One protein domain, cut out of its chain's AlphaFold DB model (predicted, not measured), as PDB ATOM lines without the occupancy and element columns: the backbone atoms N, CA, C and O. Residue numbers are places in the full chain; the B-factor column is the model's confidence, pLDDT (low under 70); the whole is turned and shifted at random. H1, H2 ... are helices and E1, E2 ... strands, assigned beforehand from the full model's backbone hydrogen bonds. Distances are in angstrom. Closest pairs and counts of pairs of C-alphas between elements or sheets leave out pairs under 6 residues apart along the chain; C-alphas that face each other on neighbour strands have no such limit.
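This is residues 2 to 21 and 42 to 93 of the 93 residues of an uncharacterized protein of Chlorobium sp. (UniProt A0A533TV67). A small sheet of three strands has one face crossed by a long helix, H1, whose last turns run on past the sheet beyond E3. The short helix H2 packs on H1 beyond that same edge, and residues 88 to 93 trail away as a tail. The printed part has 72 residues, with E1, E2, H1, H2 and E3 along the chain; the sheet, in the order E2, E1, E3, is antiparallel, and the class is mixed, helices and strands. The whole is compact, with a radius of gyration of the C-alphas of 12.8 A and spans of 39 by 30 by 17 A.

E1, residues 5 to 9, spans 13.3 A from C-alpha 5 at (-10.730, 38.025, 26.876). E2 is residues 17 to 20, 9.8 A, and E3 residues 82 to 86, 13.1 A, ending at C-alpha 86 at (-14.926, 34.982, 26.280). H1, residues 43 to 63, measures 30.6 A, and H2, residues 72 to 77, 8.6 A.

E1 and E2 form a hairpin, with N 19 and O 6 at 2.8 A. E1 and E3 are antiparallel at 168 degrees, with N 7 and O 84 at 2.8 A. In two layers, a helix on one face of a sheet, H1 is on the sheet at a height of 8.3 A. H1 runs across the strands, at 75 degrees to E3 on the local plane; its closest C-alphas to E3 are Ala 49 and Leu 83, 7.4 A. H2 is not on the sheet; it touches H1, at residues 49 to 56 alone, closest at the C-alphas of Val 52 and Asp 73, 5.4 A. They run opposite ways at a steep tilt of 69 degrees, only just short of perpendicular. In H1 and H2 every O i to N i+4 pair is within hydrogen-bond range.

The C-alphas of Gly 70 and His 93 are farthest apart, 39.8 A. Residues 22 to 41 are not printed; C-alphas 21 and 42 are 16.3 A apart across the cut. Of the links printed whole, none is long. Residues 90 to 93 have pLDDT under 70.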
ATOM      1  N   LYS A   2     -12.547  34.442  17.059       83.88
ATOM      2  CA  LYS A   2     -11.855  35.553  17.730       83.88
ATOM      3  C   LYS A   2     -11.991  35.393  19.248       83.88
ATOM      4  O   LYS A   2     -13.018  34.904  19.707       83.88
ATOM      5  N   ILE A   3     -10.976  35.787  20.007       87.12
ATOM      6  CA  ILE A   3     -10.973  35.713  21.474       87.12
ATOM      7  C   ILE A   3     -11.029  37.148  21.991       87.12
ATOM      8  O   ILE A   3     -10.254  37.982  21.542       87.12
ATOM      9  N   LEU A   4     -11.983  37.443  22.872       90.56
ATOM     10  CA  LEU A   4     -12.178  38.781  23.433       90.56
ATOM     11  C   LEU A   4     -11.353  38.967  24.706       90.56
ATOM     12  O   LEU A   4     -10.671  39.979  24.864       90.56
ATOM     13  N   ALA A   5     -11.432  37.988  25.606       93.12
ATOM     14  CA  ALA A   5     -10.730  38.025  26.876       93.12
ATOM     15  C   ALA A   5     -10.439  36.619  27.415       93.12
ATOM     16  O   ALA A   5     -11.173  35.667  27.126       93.12
ATOM     17  N   LEU A   6      -9.380  36.518  28.219       93.25
ATOM     18  CA  LEU A   6      -9.096  35.384  29.096       93.25
ATOM     19  C   LEU A   6      -9.206  35.861  30.546       93.25
ATOM     20  O   LEU A   6      -8.453  36.735  30.971       93.25
ATOM     21  N   HIS A   7     -10.121  35.265  31.297       94.38
ATOM     22  CA  HIS A   7     -10.286  35.474  32.726       94.38
ATOM     23  C   HIS A   7      -9.598  34.340  33.473       94.38
ATOM     24  O   HIS A   7      -9.742  33.165  33.124       94.38
ATOM     25  N   THR A   8      -8.843  34.709  34.497       93.75
ATOM     26  CA  THR A   8      -8.089  33.786  35.336       93.75
ATOM     27  C   THR A   8      -8.415  34.067  36.797       93.75
ATOM     28  O   THR A   8      -8.516  35.231  37.185       93.75
ATOM     29  N   SER A   9      -8.604  33.016  37.592       92.44
ATOM     30  CA  SER A   9      -8.768  33.091  39.044       92.44
ATOM     31  C   SER A   9      -7.932  31.994  39.684       92.44
ATOM     32  O   SER A   9      -8.133  30.821  39.380       92.44
ATOM     33  N   GLU A  10      -6.960  32.367  40.517       88.62
ATOM     34  CA  GLU A  10      -6.032  31.426  41.162       88.62
ATOM     35  C   GLU A  10      -5.342  30.480  40.152       88.62
ATOM     36  O   GLU A  10      -5.051  29.312  40.424       88.62
ATOM     37  N   ALA A  11      -5.063  30.978  38.941       87.56
ATOM     38  CA  ALA A  11      -4.543  30.175  37.838       87.56
ATOM     39  C   ALA A  11      -3.007  30.095  37.838       87.56
ATOM     40  O   ALA A  11      -2.329  30.388  36.845       87.56
ATOM     41  N   GLY A  12      -2.442  29.709  38.983       85.69
ATOM     42  CA  GLY A  12      -1.007  29.495  39.141       85.69
ATOM     43  C   GLY A  12      -0.169  30.729  38.800       85.69
ATOM     44  O   GLY A  12      -0.390  31.779  39.398       85.69
ATOM     45  N   PRO A  13       0.774  30.647  37.836       85.31
ATOM     46  CA  PRO A  13       1.631  31.777  37.474       85.31
ATOM     47  C   PRO A  13       0.874  32.938  36.812       85.31
ATOM     48  O   PRO A  13       1.462  33.996  36.623       85.31
ATOM     49  N   LEU A  14      -0.391  32.739  36.428       89.00
ATOM     50  CA  LEU A  14      -1.252  33.800  35.902       89.00
ATOM     51  C   LEU A  14      -1.994  34.551  37.012       89.00
ATOM     52  O   LEU A  14      -2.527  35.620  36.753       89.00
ATOM     53  N   GLY A  15      -2.037  34.010  38.234       90.44
ATOM     54  CA  GLY A  15      -2.787  34.603  39.336       90.44
ATOM     55  C   GLY A  15      -4.271  34.792  39.008       90.44
ATOM     56  O   GLY A  15      -4.887  33.948  38.349       90.44
ATOM     57  N   SER A  16      -4.829  35.899  39.498       93.88
ATOM     58  CA  SER A  16      -6.209  36.312  39.249       93.88
ATOM     59  C   SER A  16      -6.219  37.626  38.477       93.88
ATOM     60  O   SER A  16      -5.960  38.688  39.044       93.88
ATOM     61  N   GLN A  17      -6.480  37.558  37.174       93.38
ATOM     62  CA  GLN A  17      -6.482  38.720  36.283       93.38
ATOM     63  C   GLN A  17      -7.297  38.485  35.006       93.38
ATOM     64  O   GLN A  17      -7.699  37.362  34.687       93.38
ATOM     65  N   VAL A  18      -7.500  39.562  34.242       94.00
ATOM     66  CA  VAL A  18      -8.141  39.532  32.924       94.00
ATOM     67  C   VAL A  18      -7.147  39.978  31.860       94.00
ATOM     68  O   VAL A  18      -6.543  41.042  31.966       94.00
ATOM     69  N   PHE A  19      -6.990  39.167  30.817       92.25
ATOM     70  CA  PHE A  19      -6.254  39.532  29.612       92.25
ATOM     71  C   PHE A  19      -7.254  39.971  28.549       92.25
ATOM     72  O   PHE A  19      -8.032  39.150  28.064       92.25
ATOM     73  N   HIS A  20      -7.237  41.252  28.188       92.69
ATOM     74  CA  HIS A  20      -8.038  41.779  27.089       92.69
ATOM     75  C   HIS A  20      -7.269  41.655  25.775       92.69
ATOM     76  O   HIS A  20      -6.110  42.043  25.681       92.69
ATOM     77  N   PHE A  21      -7.931  41.128  24.749       91.31
ATOM     78  CA  PHE A  21      -7.358  40.930  23.415       91.31
ATOM     79  C   PHE A  21      -7.905  41.947  22.402       91.31
ATOM     80  O   PHE A  21      -8.032  41.682  21.206       91.31
ATOM     81  N   GLY A  42       4.594  33.462  33.132       90.81
ATOM     82  CA  GLY A  42       3.359  32.797  32.702       90.81
ATOM     83  C   GLY A  42       2.970  32.938  31.223       90.81
ATOM     84  O   GLY A  42       1.925  32.422  30.846       90.81
ATOM     85  N   LYS A  43       3.796  33.524  30.343       93.81
ATOM     86  CA  LYS A  43       3.489  33.640  28.890       93.81
ATOM     87  C   LYS A  43       3.061  32.310  28.251       93.81
ATOM     88  O   LYS A  43       2.005  32.216  27.633       93.81
ATOM     89  N   SER A  44       3.860  31.258  28.440       93.31
ATOM     90  CA  SER A  44       3.539  29.914  27.941       93.31
ATOM     91  C   SER A  44       2.304  29.318  28.622       93.31
ATOM     92  O   SER A  44       1.595  28.528  28.006       93.31
ATOM     93  N   SER A  45       2.015  29.711  29.867       92.31
ATOM     94  CA  SER A  45       0.814  29.291  30.592       92.31
ATOM     95  C   SER A  45      -0.451  29.918  30.010       92.31
ATOM     96  O   SER A  45      -1.448  29.215  29.901       92.31
ATOM     97  N   VAL A  46      -0.407  31.180  29.559       91.94
ATOM     98  CA  VAL A  46      -1.525  31.813  28.831       91.94
ATOM     99  C   VAL A  46      -1.825  31.045  27.545       91.94
ATOM    100  O   VAL A  46      -2.956  30.615  27.328       91.94
ATOM    101  N   LEU A  47      -0.801  30.805  26.719       91.88
ATOM    102  CA  LEU A  47      -0.961  30.061  25.465       91.88
ATOM    103  C   LEU A  47      -1.483  28.639  25.705       91.88
ATOM    104  O   LEU A  47      -2.369  28.174  24.989       91.88
ATOM    105  N   ARG A  48      -0.982  27.961  26.745       91.38
ATOM    106  CA  ARG A  48      -1.455  26.627  27.128       91.38
ATOM    107  C   ARG A  48      -2.905  26.652  27.611       91.38
ATOM    108  O   ARG A  48      -3.672  25.802  27.176       91.38
ATOM    109  N   ALA A  49      -3.299  27.625  28.435       90.69
ATOM    110  CA  ALA A  49      -4.687  27.794  28.866       90.69
ATOM    111  C   ALA A  49      -5.622  27.962  27.663       90.69
ATOM    112  O   ALA A  49      -6.649  27.291  27.579       90.69
ATOM    113  N   MET A  50      -5.232  28.798  26.696       90.94
ATOM    114  CA  MET A  50      -6.001  29.013  25.469       90.94
ATOM    115  C   MET A  50      -6.135  27.739  24.633       90.94
ATOM    116  O   MET A  50      -7.241  27.407  24.209       90.94
ATOM    117  N   ALA A  51      -5.042  27.001  24.432       91.00
ATOM    118  CA  ALA A  51      -5.057  25.746  23.683       91.00
ATOM    119  C   ALA A  51      -5.944  24.681  24.349       91.00
ATOM    120  O   ALA A  51      -6.758  24.036  23.689       91.00
ATOM    121  N   VAL A  52      -5.829  24.536  25.668       91.06
ATOM    122  CA  VAL A  52      -6.582  23.550  26.445       91.06
ATOM    123  C   VAL A  52      -8.079  23.880  26.479       91.06
ATOM    124  O   VAL A  52      -8.911  23.002  26.252       91.06
ATOM    125  N   LEU A  53      -8.447  25.145  26.702       90.19
ATOM    126  CA  LEU A  53      -9.847  25.573  26.652       90.19
ATOM    127  C   LEU A  53     -10.441  25.408  25.249       90.19
ATOM    128  O   LEU A  53     -11.601  25.024  25.120       90.19
ATOM    129  N   TRP A  54      -9.648  25.635  24.198       89.25
ATOM    130  CA  TRP A  54     -10.064  25.381  22.820       89.25
ATOM    131  C   TRP A  54     -10.337  23.893  22.559       89.25
ATOM    132  O   TRP A  54     -11.383  23.547  22.014       89.25
ATOM    133  N   SER A  55      -9.434  23.013  23.000       88.69
ATOM    134  CA  SER A  55      -9.588  21.552  22.937       88.69
ATOM    135  C   SER A  55     -10.849  21.086  23.679       88.69
ATOM    136  O   SER A  55     -11.691  20.375  23.119       88.69
ATOM    137  N   ALA A  56     -11.054  21.582  24.904       88.94
ATOM    138  CA  ALA A  56     -12.241  21.303  25.709       88.94
ATOM    139  C   ALA A  56     -13.533  21.774  25.028       88.94
ATOM    140  O   ALA A  56     -14.514  21.027  24.973       88.94
ATOM    141  N   PHE A  57     -13.526  22.990  24.478       89.00
ATOM    142  CA  PHE A  57     -14.657  23.552  23.749       89.00
ATOM    143  C   PHE A  57     -14.983  22.737  22.497       89.00
ATOM    144  O   PHE A  57     -16.145  22.405  22.271       89.00
ATOM    145  N   TRP A  58     -13.973  22.363  21.708       87.69
ATOM    146  CA  TRP A  58     -14.149  21.532  20.520       87.69
ATOM    147  C   TRP A  58     -14.770  20.178  20.865       87.69
ATOM    148  O   TRP A  58     -15.759  19.775  20.249       87.69
ATOM    149  N   GLN A  59     -14.250  19.495  21.888       89.56
ATOM    150  CA  GLN A  59     -14.809  18.221  22.338       89.56
ATOM    151  C   GLN A  59     -16.262  18.371  22.808       89.56
ATOM    152  O   GLN A  59     -17.114  17.543  22.455       89.56
ATOM    153  N   TRP A  60     -16.562  19.429  23.561       89.75
ATOM    154  CA  TRP A  60     -17.923  19.728  23.995       89.75
ATOM    155  C   TRP A  60     -18.850  20.028  22.814       89.75
ATOM    156  O   TRP A  60     -19.986  19.557  22.795       89.75
ATOM    157  N   LEU A  61     -18.373  20.744  21.796       89.44
ATOM    158  CA  LEU A  61     -19.156  21.045  20.601       89.44
ATOM    159  C   LEU A  61     -19.561  19.766  19.852       89.44
ATOM    160  O   LEU A  61     -20.710  19.648  19.438       89.44
ATOM    161  N   HIS A  62     -18.648  18.796  19.735       88.75
ATOM    162  CA  HIS A  62     -18.879  17.553  18.984       88.75
ATOM    163  C   HIS A  62     -19.710  16.531  19.748       88.75
ATOM    164  O   HIS A  62     -20.582  15.877  19.189       88.75
ATOM    165  N   SER A  63     -19.400  16.349  21.030       90.62
ATOM    166  CA  SER A  63     -19.914  15.219  21.809       90.62
ATOM    167  C   SER A  63     -20.872  15.627  22.921       90.62
ATOM    168  O   SER A  63     -21.471  14.756  23.548       90.62
ATOM    169  N   ARG A  64     -20.991  16.936  23.202       90.00
ATOM    170  CA  ARG A  64     -21.697  17.510  24.365       90.00
ATOM    171  C   ARG A  64     -21.221  16.939  25.702       90.00
ATOM    172  O   ARG A  64     -21.916  17.035  26.708       90.00
ATOM    173  N   LYS A  65     -20.013  16.369  25.719       87.50
ATOM    174  CA  LYS A  65     -19.349  15.814  26.897       87.50
ATOM    175  C   LYS A  65     -18.148  16.673  27.263       87.50
ATOM    176  O   LYS A  65     -17.515  17.288  26.406       87.50
ATOM    177  N   THR A  66     -17.828  16.691  28.548       85.81
ATOM    178  CA  THR A  66     -16.593  17.289  29.060       85.81
ATOM    179  C   THR A  66     -15.380  16.441  28.675       85.81
ATOM    180  O   THR A  66     -15.528  15.266  28.324       85.81
ATOM    181  N   LEU A  67     -14.172  16.997  28.825       84.94
ATOM    182  CA  LEU A  67     -12.926  16.239  28.673       84.94
ATOM    183  C   LEU A  67     -12.958  14.948  29.513       84.94
ATOM    184  O   LEU A  67     -13.414  14.945  30.664       84.94
ATOM    185  N   GLN A  68     -12.478  13.840  28.951       82.69
ATOM    186  CA  GLN A  68     -12.438  12.548  29.645       82.69
ATOM    187  C   GLN A  68     -11.362  12.525  30.742       82.69
ATOM    188  O   GLN A  68     -10.400  13.292  30.711       82.69
ATOM    189  N   LYS A  69     -11.540  11.656  31.742       79.62
ATOM    190  CA  LYS A  69     -10.542  11.428  32.799       79.62
ATOM    191  C   LYS A  69      -9.291  10.786  32.176       79.62
ATOM    192  O   LYS A  69      -9.439   9.895  31.349       79.62
ATOM    193  N   GLY A  70      -8.097  11.252  32.548       80.44
ATOM    194  CA  GLY A  70      -6.825  10.820  31.946       80.44
ATOM    195  C   GLY A  70      -6.393  11.618  30.706       80.44
ATOM    196  O   GLY A  70      -5.333  11.355  30.149       80.44
ATOM    197  N   ASN A  71      -7.191  12.594  30.253       86.62
ATOM    198  CA  ASN A  71      -6.743  13.545  29.236       86.62
ATOM    199  C   ASN A  71      -5.793  14.576  29.879       86.62
ATOM    200  O   ASN A  71      -6.175  15.245  30.842       86.62
ATOM    201  N   ALA A  72      -4.593  14.739  29.314       87.06
ATOM    202  CA  ALA A  72      -3.573  15.676  29.790       87.06
ATOM    203  C   ALA A  72      -4.073  17.131  29.906       87.06
ATOM    204  O   ALA A  72      -3.662  17.856  30.813       87.06
ATOM    205  N   ASP A  73      -4.989  17.552  29.031       86.75
ATOM    206  CA  ASP A  73      -5.617  18.876  29.064       86.75
ATOM    207  C   ASP A  73      -6.500  19.037  30.305       86.75
ATOM    208  O   ASP A  73      -6.446  20.054  30.999       86.75
ATOM    209  N   ARG A  74      -7.281  18.000  30.631       85.75
ATOM    210  CA  ARG A  74      -8.143  17.991  31.817       85.75
ATOM    211  C   ARG A  74      -7.315  17.992  33.088       85.75
ATOM    212  O   ARG A  74      -7.615  18.752  34.001       85.75
ATOM    213  N   GLU A  75      -6.299  17.141  33.147       89.31
ATOM    214  CA  GLU A  75      -5.399  17.071  34.297       89.31
ATOM    215  C   GLU A  75      -4.681  18.397  34.510       89.31
ATOM    216  O   GLU A  75      -4.526  18.838  35.643       89.31
ATOM    217  N   TRP A  76      -4.283  19.069  33.430       87.88
ATOM    218  CA  TRP A  76      -3.681  20.386  33.530       87.88
ATOM    219  C   TRP A  76      -4.672  21.438  34.042       87.88
ATOM    220  O   TRP A  76      -4.313  22.168  34.958       87.88
ATOM    221  N   LEU A  77      -5.908  21.492  33.524       84.06
ATOM    222  CA  LEU A  77      -6.942  22.421  34.018       84.06
ATOM    223  C   LEU A  77      -7.242  22.223  35.503       84.06
ATOM    224  O   LEU A  77      -7.351  23.197  36.231       84.06
ATOM    225  N   GLN A  78      -7.342  20.971  35.952       86.81
ATOM    226  CA  GLN A  78      -7.680  20.634  37.339       86.81
ATOM    227  C   GLN A  78      -6.624  21.071  38.363       86.81
ATOM    228  O   GLN A  78      -6.904  21.063  39.558       86.81
ATOM    229  N   ARG A  79      -5.409  21.413  37.921       86.56
ATOM    230  CA  ARG A  79      -4.329  21.894  38.800       86.56
ATOM    231  C   ARG A  79      -4.442  23.379  39.120       86.56
ATOM    232  O   ARG A  79      -3.718  23.857  39.987       86.56
ATOM    233  N   TRP A  80      -5.290  24.092  38.395       85.31
ATOM    234  CA  TRP A  80      -5.471  25.528  38.514       85.31
ATOM    235  C   TRP A  80      -6.873  25.825  39.039       85.31
ATOM    236  O   TRP A  80      -7.728  24.941  39.051       85.31
ATOM    237  N   GLY A  81      -7.093  27.064  39.481       85.38
ATOM    238  CA  GLY A  81      -8.431  27.547  39.801       85.38
ATOM    239  C   GLY A  81      -9.304  27.696  38.549       85.38
ATOM    240  O   GLY A  81      -9.447  26.785  37.732       85.38
ATOM    241  N   GLU A  82      -9.908  28.863  38.377       88.19
ATOM    242  CA  GLU A  82     -10.837  29.117  37.279       88.19
ATOM    243  C   GLU A  82     -10.133  29.707  36.049       88.19
ATOM    244  O   GLU A  82      -9.301  30.614  36.144       88.19
ATOM    245  N   LEU A  83     -10.502  29.204  34.870       90.94
ATOM    246  CA  LEU A  83     -10.046  29.691  33.572       90.94
ATOM    247  C   LEU A  83     -11.250  29.814  32.637       90.94
ATOM    248  O   LEU A  83     -11.891  28.813  32.316       90.94
ATOM    249  N   VAL A  84     -11.534  31.028  32.164       91.12
ATOM    250  CA  VAL A  84     -12.683  31.303  31.288       91.12
ATOM    251  C   VAL A  84     -12.241  32.116  30.081       91.12
ATOM    252  O   VAL A  84     -11.588  33.148  30.213       91.12
ATOM    253  N   ILE A  85     -12.629  31.671  28.886       90.50
ATOM    254  CA  ILE A  85     -12.465  32.440  27.651       90.50
ATOM    255  C   ILE A  85     -13.803  33.023  27.232       90.50
ATOM    256  O   ILE A  85     -14.799  32.308  27.117       90.50
ATOM    257  N   THR A  86     -13.796  34.312  26.916       90.12
ATOM    258  CA  THR A  86     -14.926  34.982  26.280       90.12
ATOM    259  C   THR A  86     -14.625  35.195  24.802       90.12
ATOM    260  O   THR A  86     -13.556  35.679  24.427       90.12
ATOM    261  N   ALA A  87     -15.585  34.844  23.952       85.44
ATOM    262  CA  ALA A  87     -15.564  35.111  22.519       85.44
ATOM    263  C   ALA A  87     -16.635  36.163  22.183       85.44
ATOM    264  O   ALA A  87     -17.653  36.231  22.878       85.44
ATOM    265  N   PRO A  88     -16.447  36.986  21.136       83.75
ATOM    266  CA  PRO A  88     -17.505  37.871  20.673       83.75
ATOM    267  C   PRO A  88     -18.713  37.048  20.222       83.75
ATOM    268  O   PRO A  88     -18.578  35.926  19.721       83.75
ATOM    269  N   ARG A  89     -19.901  37.632  20.372       78.62
ATOM    270  CA  ARG A  89     -21.139  37.045  19.864       78.62
ATOM    271  C   ARG A  89     -20.994  36.807  18.360       78.62
ATOM    272  O   ARG A  89     -20.616  37.719  17.629       78.62
ATOM    273  N   LEU A  90     -21.296  35.591  17.908       63.50
ATOM    274  CA  LEU A  90     -21.390  35.289  16.482       63.50
ATOM    275  C   LEU A  90     -22.602  36.044  15.926       63.50
ATOM    276  O   LEU A  90     -23.742  35.632  16.131       63.50
ATOM    277  N   THR A  91     -22.372  37.178  15.275       56.00
ATOM    278  CA  THR A  91     -23.359  37.784  14.383       56.00
ATOM    279  C   THR A  91     -23.306  37.013  13.071       56.00
ATOM    280  O   THR A  91     -22.304  37.071  12.362       56.00
ATOM    281  N   ALA A  92     -24.349  36.228  12.793       47.44
ATOM    282  CA  ALA A  92     -24.552  35.660  11.469       47.44
ATOM    283  C   ALA A  92     -24.766  36.830  10.497       47.44
ATOM    284  O   ALA A  92     -25.679  37.630  10.705       47.44
ATOM    285  N   HIS A  93     -23.872  36.959   9.520       42.25
ATOM    286  CA  HIS A  93     -24.074  37.785   8.334       42.25
ATOM    287  C   HIS A  93     -24.639  36.907   7.224       42.25
ATOM    288  O   HIS A  93     -24.188  35.740   7.138       42.25
TER     289      HIS A  93